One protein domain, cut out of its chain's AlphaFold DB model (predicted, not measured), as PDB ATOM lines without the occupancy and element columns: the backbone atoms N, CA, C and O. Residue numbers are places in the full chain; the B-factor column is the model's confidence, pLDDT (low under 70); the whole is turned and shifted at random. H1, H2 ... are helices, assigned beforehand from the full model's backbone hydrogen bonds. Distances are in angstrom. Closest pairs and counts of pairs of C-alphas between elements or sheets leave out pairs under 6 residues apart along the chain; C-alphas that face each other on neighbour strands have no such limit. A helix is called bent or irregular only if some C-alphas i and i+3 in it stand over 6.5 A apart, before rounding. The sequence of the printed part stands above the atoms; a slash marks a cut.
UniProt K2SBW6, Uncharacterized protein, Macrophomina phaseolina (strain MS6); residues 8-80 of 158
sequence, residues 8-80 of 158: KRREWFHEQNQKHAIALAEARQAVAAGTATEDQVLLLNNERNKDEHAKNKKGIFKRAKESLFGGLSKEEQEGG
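What this domain is: This is residues 8 to 80 of the 158 residues of an uncharacterized protein of Macrophomina phaseolina (strain MS6) (UniProt K2SBW6). Three helices follow one another as an open, flat zigzag: H1 and H2 meet near their ends in a V-shaped corner, and the bent helix H3 runs on beyond H2 as an arm that touches neither of them. Nothing fills the space between the parts, and long stretches stand free: residues 8 to 19 of H1, residues 48 to 57, residues 59 to 65 and residues 67 to 80. The printed part has 73 residues, with the named helices H1, H2 and H3 in that order along the chain and no named strand, and its class is all helix. The whole is extended, with a radius of gyration of the C-alphas of 20.5 A and spans of 59 by 37 by 14 A.

How they stand to each other: Begin at Lys 8, where H1, residues 8 to 33, starts, and go along it to the tight link of 4 residues before H2, residues 38 to 56. H1 touches H2 with its residues 24 to 31 alone, and H2 touches H1 with its residues 40 to 44 alone. Look at the C-alphas of Ala 27 and Gln 40, 4.9 A apart, for the closest pair of the two helices. Their lines stand at a steep tilt of 66 degrees, and they run opposite ways. After H2 you cross a tight link of 3 residues into H3, residues 60 to 80. By its hydrogen bonds H3 was assigned as one helix, but it is bent: C-alphas 68 and 71 are 6.8 A apart. Its arms are H3a, residues 60 to 68, and H3b, residues 71 to 80, and their lines stand at a steep tilt of 51 degrees. H3a is apart from H1 and from H2, and so is H3b. Every backbone pair of O i and N i+4 is within hydrogen-bond range in H1, H2, H3a and H3b.

Where its parts are: Find C-alpha 8 at (138.610, 189.749, 212.444); from there H1 runs 37.4 A to C-alpha 33 at (158.809, 169.108, 188.666). H2 begins at C-alpha 38 and runs 26.7 A to C-alpha 56. H3a covers 12.3 A from C-alpha 60 to C-alpha 68, and H3b covers 14.2 A from C-alpha 71 to C-alpha 80, which you find at (193.921, 203.629, 220.125).

The domain as a whole: The two C-alphas farthest apart are those of Thr 35 and Gly 79, at 59.4 A. The printed part has no cut, and both links are tight. The mean pLDDT of the printed part is 86.0; look at residues 70 to 80 for the values under 70, with a mean of 55 in H3b.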
ATOM      1  N   LYS A   8     138.714 189.801 213.909       90.00
ATOM      2  CA  LYS A   8     138.610 189.749 212.444       90.00
ATOM      3  C   LYS A   8     139.960 189.957 211.754       90.00
ATOM      4  O   LYS A   8     140.280 189.270 210.796       90.00
ATOM      5  N   ARG A   9     140.798 190.863 212.275       90.44
ATOM      6  CA  ARG A   9     142.168 191.055 211.779       90.44
ATOM      7  C   ARG A   9     143.031 189.803 211.960       90.44
ATOM      8  O   ARG A   9     143.776 189.461 211.052       90.44
ATOM      9  N   ARG A  10     142.952 189.130 213.114       91.56
ATOM     10  CA  ARG A  10     143.685 187.874 213.355       91.56
ATOM     11  C   ARG A  10     143.218 186.758 212.425       91.56
ATOM     12  O   ARG A  10     144.065 186.085 211.855       91.56
ATOM     13  N   GLU A  11     141.907 186.601 212.262       93.75
ATOM     14  CA  GLU A  11     141.314 185.630 211.332       93.75
ATOM     15  C   GLU A  11     141.777 185.913 209.896       93.75
ATOM     16  O   GLU A  11     142.313 185.027 209.241       93.75
ATOM     17  N   TRP A  12     141.732 187.176 209.461       94.56
ATOM     18  CA  TRP A  12     142.234 187.577 208.148       94.56
ATOM     19  C   TRP A  12     143.728 187.277 207.962       94.56
ATOM     20  O   TRP A  12     144.112 186.696 206.955       94.56
ATOM     21  N   PHE A  13     144.586 187.617 208.932       96.25
ATOM     22  CA  PHE A  13     146.016 187.291 208.845       96.25
ATOM     23  C   PHE A  13     146.269 185.786 208.808       96.25
ATOM     24  O   PHE A  13     147.166 185.333 208.104       96.25
ATOM     25  N   HIS A  14     145.483 185.010 209.552       96.31
ATOM     26  CA  HIS A  14     145.574 183.560 209.529       96.31
ATOM     27  C   HIS A  14     145.223 183.007 208.142       96.31
ATOM     28  O   HIS A  14     145.998 182.235 207.586       96.31
ATOM     29  N   GLU A  15     144.123 183.466 207.540       96.62
ATOM     30  CA  GLU A  15     143.741 183.096 206.172       96.62
ATOM     31  C   GLU A  15     144.802 183.506 205.141       96.62
ATOM     32  O   GLU A  15     145.145 182.720 204.257       96.62
ATOM     33  N   GLN A  16     145.359 184.716 205.250       96.44
ATOM     34  CA  GLN A  16     146.421 185.175 204.350       96.44
ATOM     35  C   GLN A  16     147.685 184.323 204.481       96.44
ATOM     36  O   GLN A  16     148.263 183.922 203.471       96.44
ATOM     37  N   ASN A  17     148.088 183.988 205.708       96.00
ATOM     38  CA  ASN A  17     149.243 183.128 205.952       96.00
ATOM     39  C   ASN A  17     149.027 181.718 205.394       96.00
ATOM     40  O   ASN A  17     149.950 181.147 204.818       96.00
ATOM     41  N   GLN A  18     147.814 181.170 205.517       97.56
ATOM     42  CA  GLN A  18     147.470 179.874 204.928       97.56
ATOM     43  C   GLN A  18     147.552 179.905 203.400       97.56
ATOM     44  O   GLN A  18     148.207 179.046 202.814       97.56
ATOM     45  N   LYS A  19     146.960 180.917 202.751       97.38
ATOM     46  CA  LYS A  19     147.046 181.087 201.289       97.38
ATOM     47  C   LYS A  19     148.494 181.201 200.819       97.38
ATOM     48  O   LYS A  19     148.886 180.544 199.861       97.38
ATOM     49  N   HIS A  20     149.298 181.987 201.529       96.06
ATOM     50  CA  HIS A  20     150.716 182.144 201.230       96.06
ATOM     51  C   HIS A  20     151.501 180.832 201.406       96.06
ATOM     52  O   HIS A  20     152.350 180.508 200.581       96.06
ATOM     53  N   ALA A  21     151.215 180.052 202.454       96.19
ATOM     54  CA  ALA A  21     151.861 178.759 202.681       96.19
ATOM     55  C   ALA A  21     151.531 177.741 201.577       96.19
ATOM     56  O   ALA A  21     152.421 177.018 201.133       96.19
ATOM     57  N   ILE A  22     150.281 177.723 201.105       97.50
ATOM     58  CA  ILE A  22     149.858 176.884 199.976       97.50
ATOM     59  C   ILE A  22     150.605 177.299 198.703       97.50
ATOM     60  O   ILE A  22     151.211 176.448 198.061       97.50
ATOM     61  N   ALA A  23     150.650 178.600 198.394       96.56
ATOM     62  CA  ALA A  23     151.368 179.113 197.225       96.56
ATOM     63  C   ALA A  23     152.872 178.774 197.259       96.56
ATOM     64  O   ALA A  23     153.453 178.412 196.238       96.56
ATOM     65  N   LEU A  24     153.507 178.833 198.437       96.56
ATOM     66  CA  LEU A  24     154.898 178.402 198.610       96.56
ATOM     67  C   LEU A  24     155.083 176.900 198.370       96.56
ATOM     68  O   LEU A  24     156.075 176.495 197.766       96.56
ATOM     69  N   ALA A  25     154.166 176.069 198.866       96.50
ATOM     70  CA  ALA A  25     154.231 174.626 198.668       96.50
ATOM     71  C   ALA A  25     154.077 174.261 197.186       96.50
ATOM     72  O   ALA A  25     154.867 173.473 196.669       96.50
ATOM     73  N   GLU A  26     153.124 174.888 196.496       97.00
ATOM     74  CA  GLU A  26     152.913 174.729 195.057       97.00
ATOM     75  C   GLU A  26     154.144 175.170 194.259       97.00
ATOM     76  O   GLU A  26     154.650 174.407 193.440       97.00
ATOM     77  N   ALA A  27     154.703 176.349 194.560       97.06
ATOM     78  CA  ALA A  27     155.923 176.832 193.918       97.06
ATOM     79  C   ALA A  27     157.096 175.853 194.102       97.06
ATOM     80  O   ALA A  27     157.824 175.562 193.155       97.06
ATOM     81  N   ARG A  28     157.269 175.287 195.305       96.25
ATOM     82  CA  ARG A  28     158.311 174.281 195.573       96.25
ATOM     83  C   ARG A  28     158.089 172.993 194.776       96.25
ATOM     84  O   ARG A  28     159.056 172.437 194.261       96.25
ATOM     85  N   GLN A  29     156.843 172.534 194.657       97.25
ATOM     86  CA  GLN A  29     156.501 171.358 193.853       97.25
ATOM     87  C   GLN A  29     156.743 171.604 192.361       97.25
ATOM     88  O   GLN A  29     157.361 170.769 191.708       97.25
ATOM     89  N   ALA A  30     156.336 172.760 191.836       96.56
ATOM     90  CA  ALA A  30     156.542 173.124 190.438       96.56
ATOM     91  C   ALA A  30     158.033 173.253 190.086       96.56
ATOM     92  O   ALA A  30     158.459 172.802 189.024       96.56
ATOM     93  N   VAL A  31     158.850 173.792 191.001       96.31
ATOM     94  CA  VAL A  31     160.316 173.824 190.848       96.31
ATOM     95  C   VAL A  31     160.897 172.412 190.826       96.31
ATOM     96  O   VAL A  31     161.721 172.116 189.966       96.31
ATOM     97  N   ALA A  32     160.452 171.524 191.721       95.56
ATOM     98  CA  ALA A  32     160.904 170.132 191.735       95.56
ATOM     99  C   ALA A  32     160.483 169.360 190.469       95.56
ATOM    100  O   ALA A  32     161.234 168.516 189.988       95.56
ATOM    101  N   ALA A  33     159.310 169.674 189.916       95.88
ATOM    102  CA  ALA A  33     158.809 169.108 188.666       95.88
ATOM    103  C   ALA A  33     159.448 169.730 187.407       95.88
ATOM    104  O   ALA A  33     159.257 169.213 186.311       95.88
ATOM    105  N   GLY A  34     160.192 170.835 187.543       95.06
ATOM    106  CA  GLY A  34     160.787 171.565 186.420       95.06
ATOM    107  C   GLY A  34     159.790 172.386 185.591       95.06
ATOM    108  O   GLY A  34     160.153 172.886 184.531       95.06
ATOM    109  N   THR A  35     158.552 172.555 186.060       95.94
ATOM    110  CA  THR A  35     157.478 173.299 185.378       95.94
ATOM    111  C   THR A  35     157.169 174.630 186.068       95.94
ATOM    112  O   THR A  35     156.037 175.108 186.020       95.94
ATOM    113  N   ALA A  36     158.139 175.198 186.784       94.62
ATOM    114  CA  ALA A  36     157.939 176.412 187.563       94.62
ATOM    115  C   ALA A  36     157.734 177.644 186.677       94.62
ATOM    116  O   ALA A  36     158.527 177.917 185.775       94.62
ATOM    117  N   THR A  37     156.710 178.428 187.003       96.31
ATOM    118  CA  THR A  37     156.500 179.759 186.420       96.31
ATOM    119  C   THR A  37     157.517 180.751 186.991       96.31
ATOM    120  O   THR A  37     157.940 180.622 188.142       96.31
ATOM    121  N   GLU A  38     157.871 181.788 186.228       95.88
ATOM    122  CA  GLU A  38     158.777 182.859 186.677       95.88
ATOM    123  C   GLU A  38     158.335 183.479 188.016       95.88
ATOM    124  O   GLU A  38     159.140 183.610 188.939       95.88
ATOM    125  N   ASP A  39     157.033 183.728 188.181       95.62
ATOM    126  CA  ASP A  39     156.453 184.246 189.425       95.62
ATOM    127  C   ASP A  39     156.683 183.321 190.631       95.62
ATOM    128  O   ASP A  39     156.954 183.787 191.739       95.62
ATOM    129  N   GLN A  40     156.612 182.003 190.432       95.88
ATOM    130  CA  GLN A  40     156.829 181.012 191.492       95.88
ATOM    131  C   GLN A  40     158.302 180.975 191.917       95.88
ATOM    132  O   GLN A  40     158.608 180.870 193.108       95.88
ATOM    133  N   VAL A  41     159.218 181.120 190.955       96.38
ATOM    134  CA  VAL A  41     160.659 181.226 191.221       96.38
ATOM    135  C   VAL A  41     160.974 182.523 191.969       96.38
ATOM    136  O   VAL A  41     161.686 182.502 192.975       96.38
ATOM    137  N   LEU A  42     160.402 183.647 191.534       96.69
ATOM    138  CA  LEU A  42     160.568 184.944 192.186       96.69
ATOM    139  C   LEU A  42     160.020 184.932 193.619       96.69
ATOM    140  O   LEU A  42     160.660 185.450 194.537       96.69
ATOM    141  N   LEU A  43     158.867 184.296 193.839       96.31
ATOM    142  CA  LEU A  43     158.277 184.122 195.163       96.31
ATOM    143  C   LEU A  43     159.208 183.337 196.100       96.31
ATOM    144  O   LEU A  43     159.414 183.755 197.243       96.31
ATOM    145  N   LEU A  44     159.828 182.259 195.613       96.19
ATOM    146  CA  LEU A  44     160.773 181.458 196.396       96.19
ATOM    147  C   LEU A  44     162.070 182.226 196.703       96.19
ATOM    148  O   LEU A  44     162.565 182.182 197.827       96.19
ATOM    149  N   ASN A  45     162.602 182.975 195.736       96.06
ATOM    150  CA  ASN A  45     163.796 183.801 195.940       96.06
ATOM    151  C   ASN A  45     163.551 184.910 196.969       96.06
ATOM    152  O   ASN A  45     164.394 185.171 197.827       96.06
ATOM    153  N   ASN A  46     162.372 185.528 196.937       94.88
ATOM    154  CA  ASN A  46     161.987 186.528 197.925       94.88
ATOM    155  C   ASN A  46     161.871 185.945 199.338       94.88
ATOM    156  O   ASN A  46     162.204 186.634 200.301       94.88
ATOM    157  N   GLU A  47     161.392 184.708 199.484       93.94
ATOM    158  CA  GLU A  47     161.357 184.021 200.779       93.94
ATOM    159  C   GLU A  47     162.771 183.732 201.301       93.94
ATOM    160  O   GLU A  47     163.090 184.139 202.419       93.94
ATOM    161  N   ARG A  48     163.661 183.202 200.456       94.06
ATOM    162  CA  ARG A  48     165.074 182.986 200.811       94.06
ATOM    163  C   ARG A  48     165.767 184.273 201.249       94.06
ATOM    164  O   ARG A  48     166.368 184.314 202.321       94.06
ATOM    165  N   ASN A  49     165.605 185.350 200.481       93.06
ATOM    166  CA  ASN A  49     166.172 186.653 200.827       93.06
ATOM    167  C   ASN A  49     165.625 187.161 202.170       93.06
ATOM    168  O   ASN A  49     166.373 187.680 202.998       93.06
ATOM    169  N   LYS A  50     164.319 187.006 202.428       90.00
ATOM    170  CA  LYS A  50     163.715 187.402 203.712       90.00
ATOM    171  C   LYS A  50     164.310 186.624 204.882       90.00
ATOM    172  O   LYS A  50     164.584 187.248 205.909       90.00
ATOM    173  N   ASP A  51     164.538 185.326 204.725       88.25
ATOM    174  CA  ASP A  51     165.119 184.472 205.762       88.25
ATOM    175  C   ASP A  51     166.588 184.806 206.027       88.25
ATOM    176  O   ASP A  51     167.011 184.892 207.184       88.25
ATOM    177  N   GLU A  52     167.366 185.073 204.982       88.69
ATOM    178  CA  GLU A  52     168.744 185.549 205.115       88.69
ATOM    179  C   GLU A  52     168.799 186.905 205.816       88.69
ATOM    180  O   GLU A  52     169.548 187.097 206.776       88.69
ATOM    181  N   HIS A  53     167.939 187.844 205.419       82.88
ATOM    182  CA  HIS A  53     167.827 189.120 206.111       82.88
ATOM    183  C   HIS A  53     167.331 188.959 207.549       82.88
ATOM    184  O   HIS A  53     167.747 189.730 208.407       82.88
ATOM    185  N   ALA A  54     166.457 187.998 207.854       83.00
ATOM    186  CA  ALA A  54     166.013 187.734 209.220       83.00
ATOM    187  C   ALA A  54     167.162 187.221 210.096       83.00
ATOM    188  O   ALA A  54     167.336 187.716 211.208       83.00
ATOM    189  N   LYS A  55     167.992 186.316 209.568       81.19
ATOM    190  CA  LYS A  55     169.203 185.819 210.244       81.19
ATOM    191  C   LYS A  55     170.247 186.923 210.442       81.19
ATOM    192  O   LYS A  55     170.873 187.001 211.494       81.19
ATOM    193  N   ASN A  56     170.385 187.820 209.464       79.06
ATOM    194  CA  ASN A  56     171.362 188.912 209.488       79.06
ATOM    195  C   ASN A  56     170.876 190.171 210.230       79.06
ATOM    196  O   ASN A  56     171.667 191.067 210.546       79.06
ATOM    197  N   LYS A  57     169.577 190.282 210.538       75.31
ATOM    198  CA  LYS A  57     169.026 191.407 211.302       75.31
ATOM    199  C   LYS A  57     169.512 191.319 212.746       75.31
ATOM    200  O   LYS A  57     169.006 190.546 213.553       75.31
ATOM    201  N   LYS A  58     170.458 192.195 213.095       75.56
ATOM    202  CA  LYS A  58     170.810 192.494 214.490       75.56
ATOM    203  C   LYS A  58     169.515 192.765 215.270       75.56
ATOM    204  O   LYS A  58     168.730 193.630 214.877       75.56
ATOM    205  N   GLY A  59     169.288 192.008 216.346       82.19
ATOM    206  CA  GLY A  59     168.105 192.164 217.194       82.19
ATOM    207  C   GLY A  59     167.964 193.594 217.720       82.19
ATOM    208  O   GLY A  59     168.950 194.326 217.808       82.19
ATOM    209  N   ILE A  60     166.743 193.991 218.085       78.69
ATOM    210  CA  ILE A  60     166.431 195.360 218.540       78.69
ATOM    211  C   ILE A  60     167.359 195.780 219.691       78.69
ATOM    212  O   ILE A  60     167.919 196.870 219.661       78.69
ATOM    213  N   PHE A  61     167.631 194.872 220.632       79.94
ATOM    214  CA  PHE A  61     168.594 195.088 221.717       79.94
ATOM    215  C   PHE A  61     170.029 195.306 221.230       79.94
ATOM    216  O   PHE A  61     170.722 196.188 221.726       79.94
ATOM    217  N   LYS A  62     170.479 194.535 220.232       82.25
ATOM    218  CA  LYS A  62     171.820 194.683 219.652       82.25
ATOM    219  C   LYS A  62     171.956 196.020 218.924       82.25
ATOM    220  O   LYS A  62     172.987 196.663 219.056       82.25
ATOM    221  N   ARG A  63     170.903 196.467 218.232       82.94
ATOM    222  CA  ARG A  63     170.849 197.797 217.605       82.94
ATOM    223  C   ARG A  63     170.826 198.927 218.627       82.94
ATOM    224  O   ARG A  63     171.532 199.902 218.435       82.94
ATOM    225  N   ALA A  64     170.065 198.791 219.712       82.75
ATOM    226  CA  ALA A  64     170.049 199.783 220.785       82.75
ATOM    227  C   ALA A  64     171.419 199.881 221.473       82.75
ATOM    228  O   ALA A  64     171.933 200.977 221.662       82.75
ATOM    229  N   LYS A  65     172.061 198.739 221.761       84.62
ATOM    230  CA  LYS A  65     173.420 198.709 222.317       84.62
ATOM    231  C   LYS A  65     174.431 199.335 221.355       84.62
ATOM    232  O   LYS A  65     175.238 200.146 221.775       84.62
ATOM    233  N   GLU A  66     174.372 199.002 220.071       82.12
ATOM    234  CA  GLU A  66     175.234 199.612 219.055       82.12
ATOM    235  C   GLU A  66     174.958 201.113 218.884       82.12
ATOM    236  O   GLU A  66     175.889 201.877 218.685       82.12
ATOM    237  N   SER A  67     173.716 201.571 219.036       80.56
ATOM    238  CA  SER A  67     173.405 203.003 218.999       80.56
ATOM    239  C   SER A  67     173.919 203.760 220.224       80.56
ATOM    240  O   SER A  67     174.258 204.928 220.091       80.56
ATOM    241  N   LEU A  68     173.943 203.131 221.404       82.31
ATOM    242  CA  LEU A  68     174.380 203.773 222.649       82.31
ATOM    243  C   LEU A  68     175.897 203.680 222.851       82.31
ATOM    244  O   LEU A  68     176.514 204.619 223.333       82.31
ATOM    245  N   PHE A  69     176.499 202.554 222.469       79.38
ATOM    246  CA  PHE A  69     177.911 202.254 222.721       79.38
ATOM    247  C   PHE A  69     178.768 202.212 221.452       79.38
ATOM    248  O   PHE A  69     179.988 202.248 221.547       79.38
ATOM    249  N   GLY A  70     178.173 202.162 220.258       66.62
ATOM    250  CA  GLY A  70     178.924 202.143 218.997       66.62
ATOM    251  C   GLY A  70     179.581 203.478 218.639       66.62
ATOM    252  O   GLY A  70     180.456 203.492 217.778       66.62
ATOM    253  N   GLY A  71     179.194 204.579 219.297       63.72
ATOM    254  CA  GLY A  71     179.917 205.854 219.227       63.72
ATOM    255  C   GLY A  71     181.267 205.788 219.948       63.72
ATOM    256  O   GLY A  71     182.287 206.113 219.353       63.72
ATOM    257  N   LEU A  72     181.282 205.241 221.170       58.06
ATOM    258  CA  LEU A  72     182.495 205.092 221.986       58.06
ATOM    259  C   LEU A  72     183.534 204.168 221.341       58.06
ATOM    260  O   LEU A  72     184.722 204.459 221.361       58.06
ATOM    261  N   SER A  73     183.096 203.068 220.721       57.81
ATOM    262  CA  SER A  73     184.020 202.103 220.103       57.81
ATOM    263  C   SER A  73     184.699 202.630 218.835       57.81
ATOM    264  O   SER A  73     185.774 202.157 218.481       57.81
ATOM    265  N   LYS A  74     184.082 203.590 218.130       58.00
ATOM    266  CA  LYS A  74     184.706 204.237 216.965       58.00
ATOM    267  C   LYS A  74     185.729 205.287 217.394       58.00
ATOM    268  O   LYS A  74     186.801 205.342 216.804       58.00
ATOM    269  N   GLU A  75     185.439 206.033 218.459       53.72
ATOM    270  CA  GLU A  75     186.406 206.941 219.090       53.72
ATOM    271  C   GLU A  75     187.603 206.194 219.692       53.72
ATOM    272  O   GLU A  75     188.724 206.675 219.604       53.72
ATOM    273  N   GLU A  76     187.417 204.989 220.234       53.69
ATOM    274  CA  GLU A  76     188.519 204.168 220.756       53.69
ATOM    275  C   GLU A  76     189.429 203.617 219.641       53.69
ATOM    276  O   GLU A  76     190.618 203.393 219.855       53.69
ATOM    277  N   GLN A  77     188.908 203.446 218.421       53.59
ATOM    278  CA  GLN A  77     189.687 202.959 217.279       53.59
ATOM    279  C   GLN A  77     190.534 204.066 216.629       53.59
ATOM    280  O   GLN A  77     191.646 203.796 216.177       53.59
ATOM    281  N   GLU A  78     190.054 205.313 216.645       52.09
ATOM    282  CA  GLU A  78     190.848 206.501 216.287       52.09
ATOM    283  C   GLU A  78     191.750 206.967 217.453       52.09
ATOM    284  O   GLU A  78     192.858 207.450 217.229       52.09
ATOM    285  N   GLY A  79     191.338 206.733 218.704       51.06
ATOM    286  CA  GLY A  79     192.086 207.035 219.932       51.06
ATOM    287  C   GLY A  79     193.067 205.946 220.392       51.06
ATOM    288  O   GLY A  79     193.843 206.170 221.322       51.06
ATOM    289  N   GLY A  80     193.090 204.779 219.741       51.22
ATOM    290  CA  GLY A  80     193.921 203.629 220.125       51.22
ATOM    291  C   GLY A  80     195.433 203.874 220.035       51.22
ATOM    292  O   GLY A  80     196.202 203.238 220.753       51.22
TER     293      GLY A  80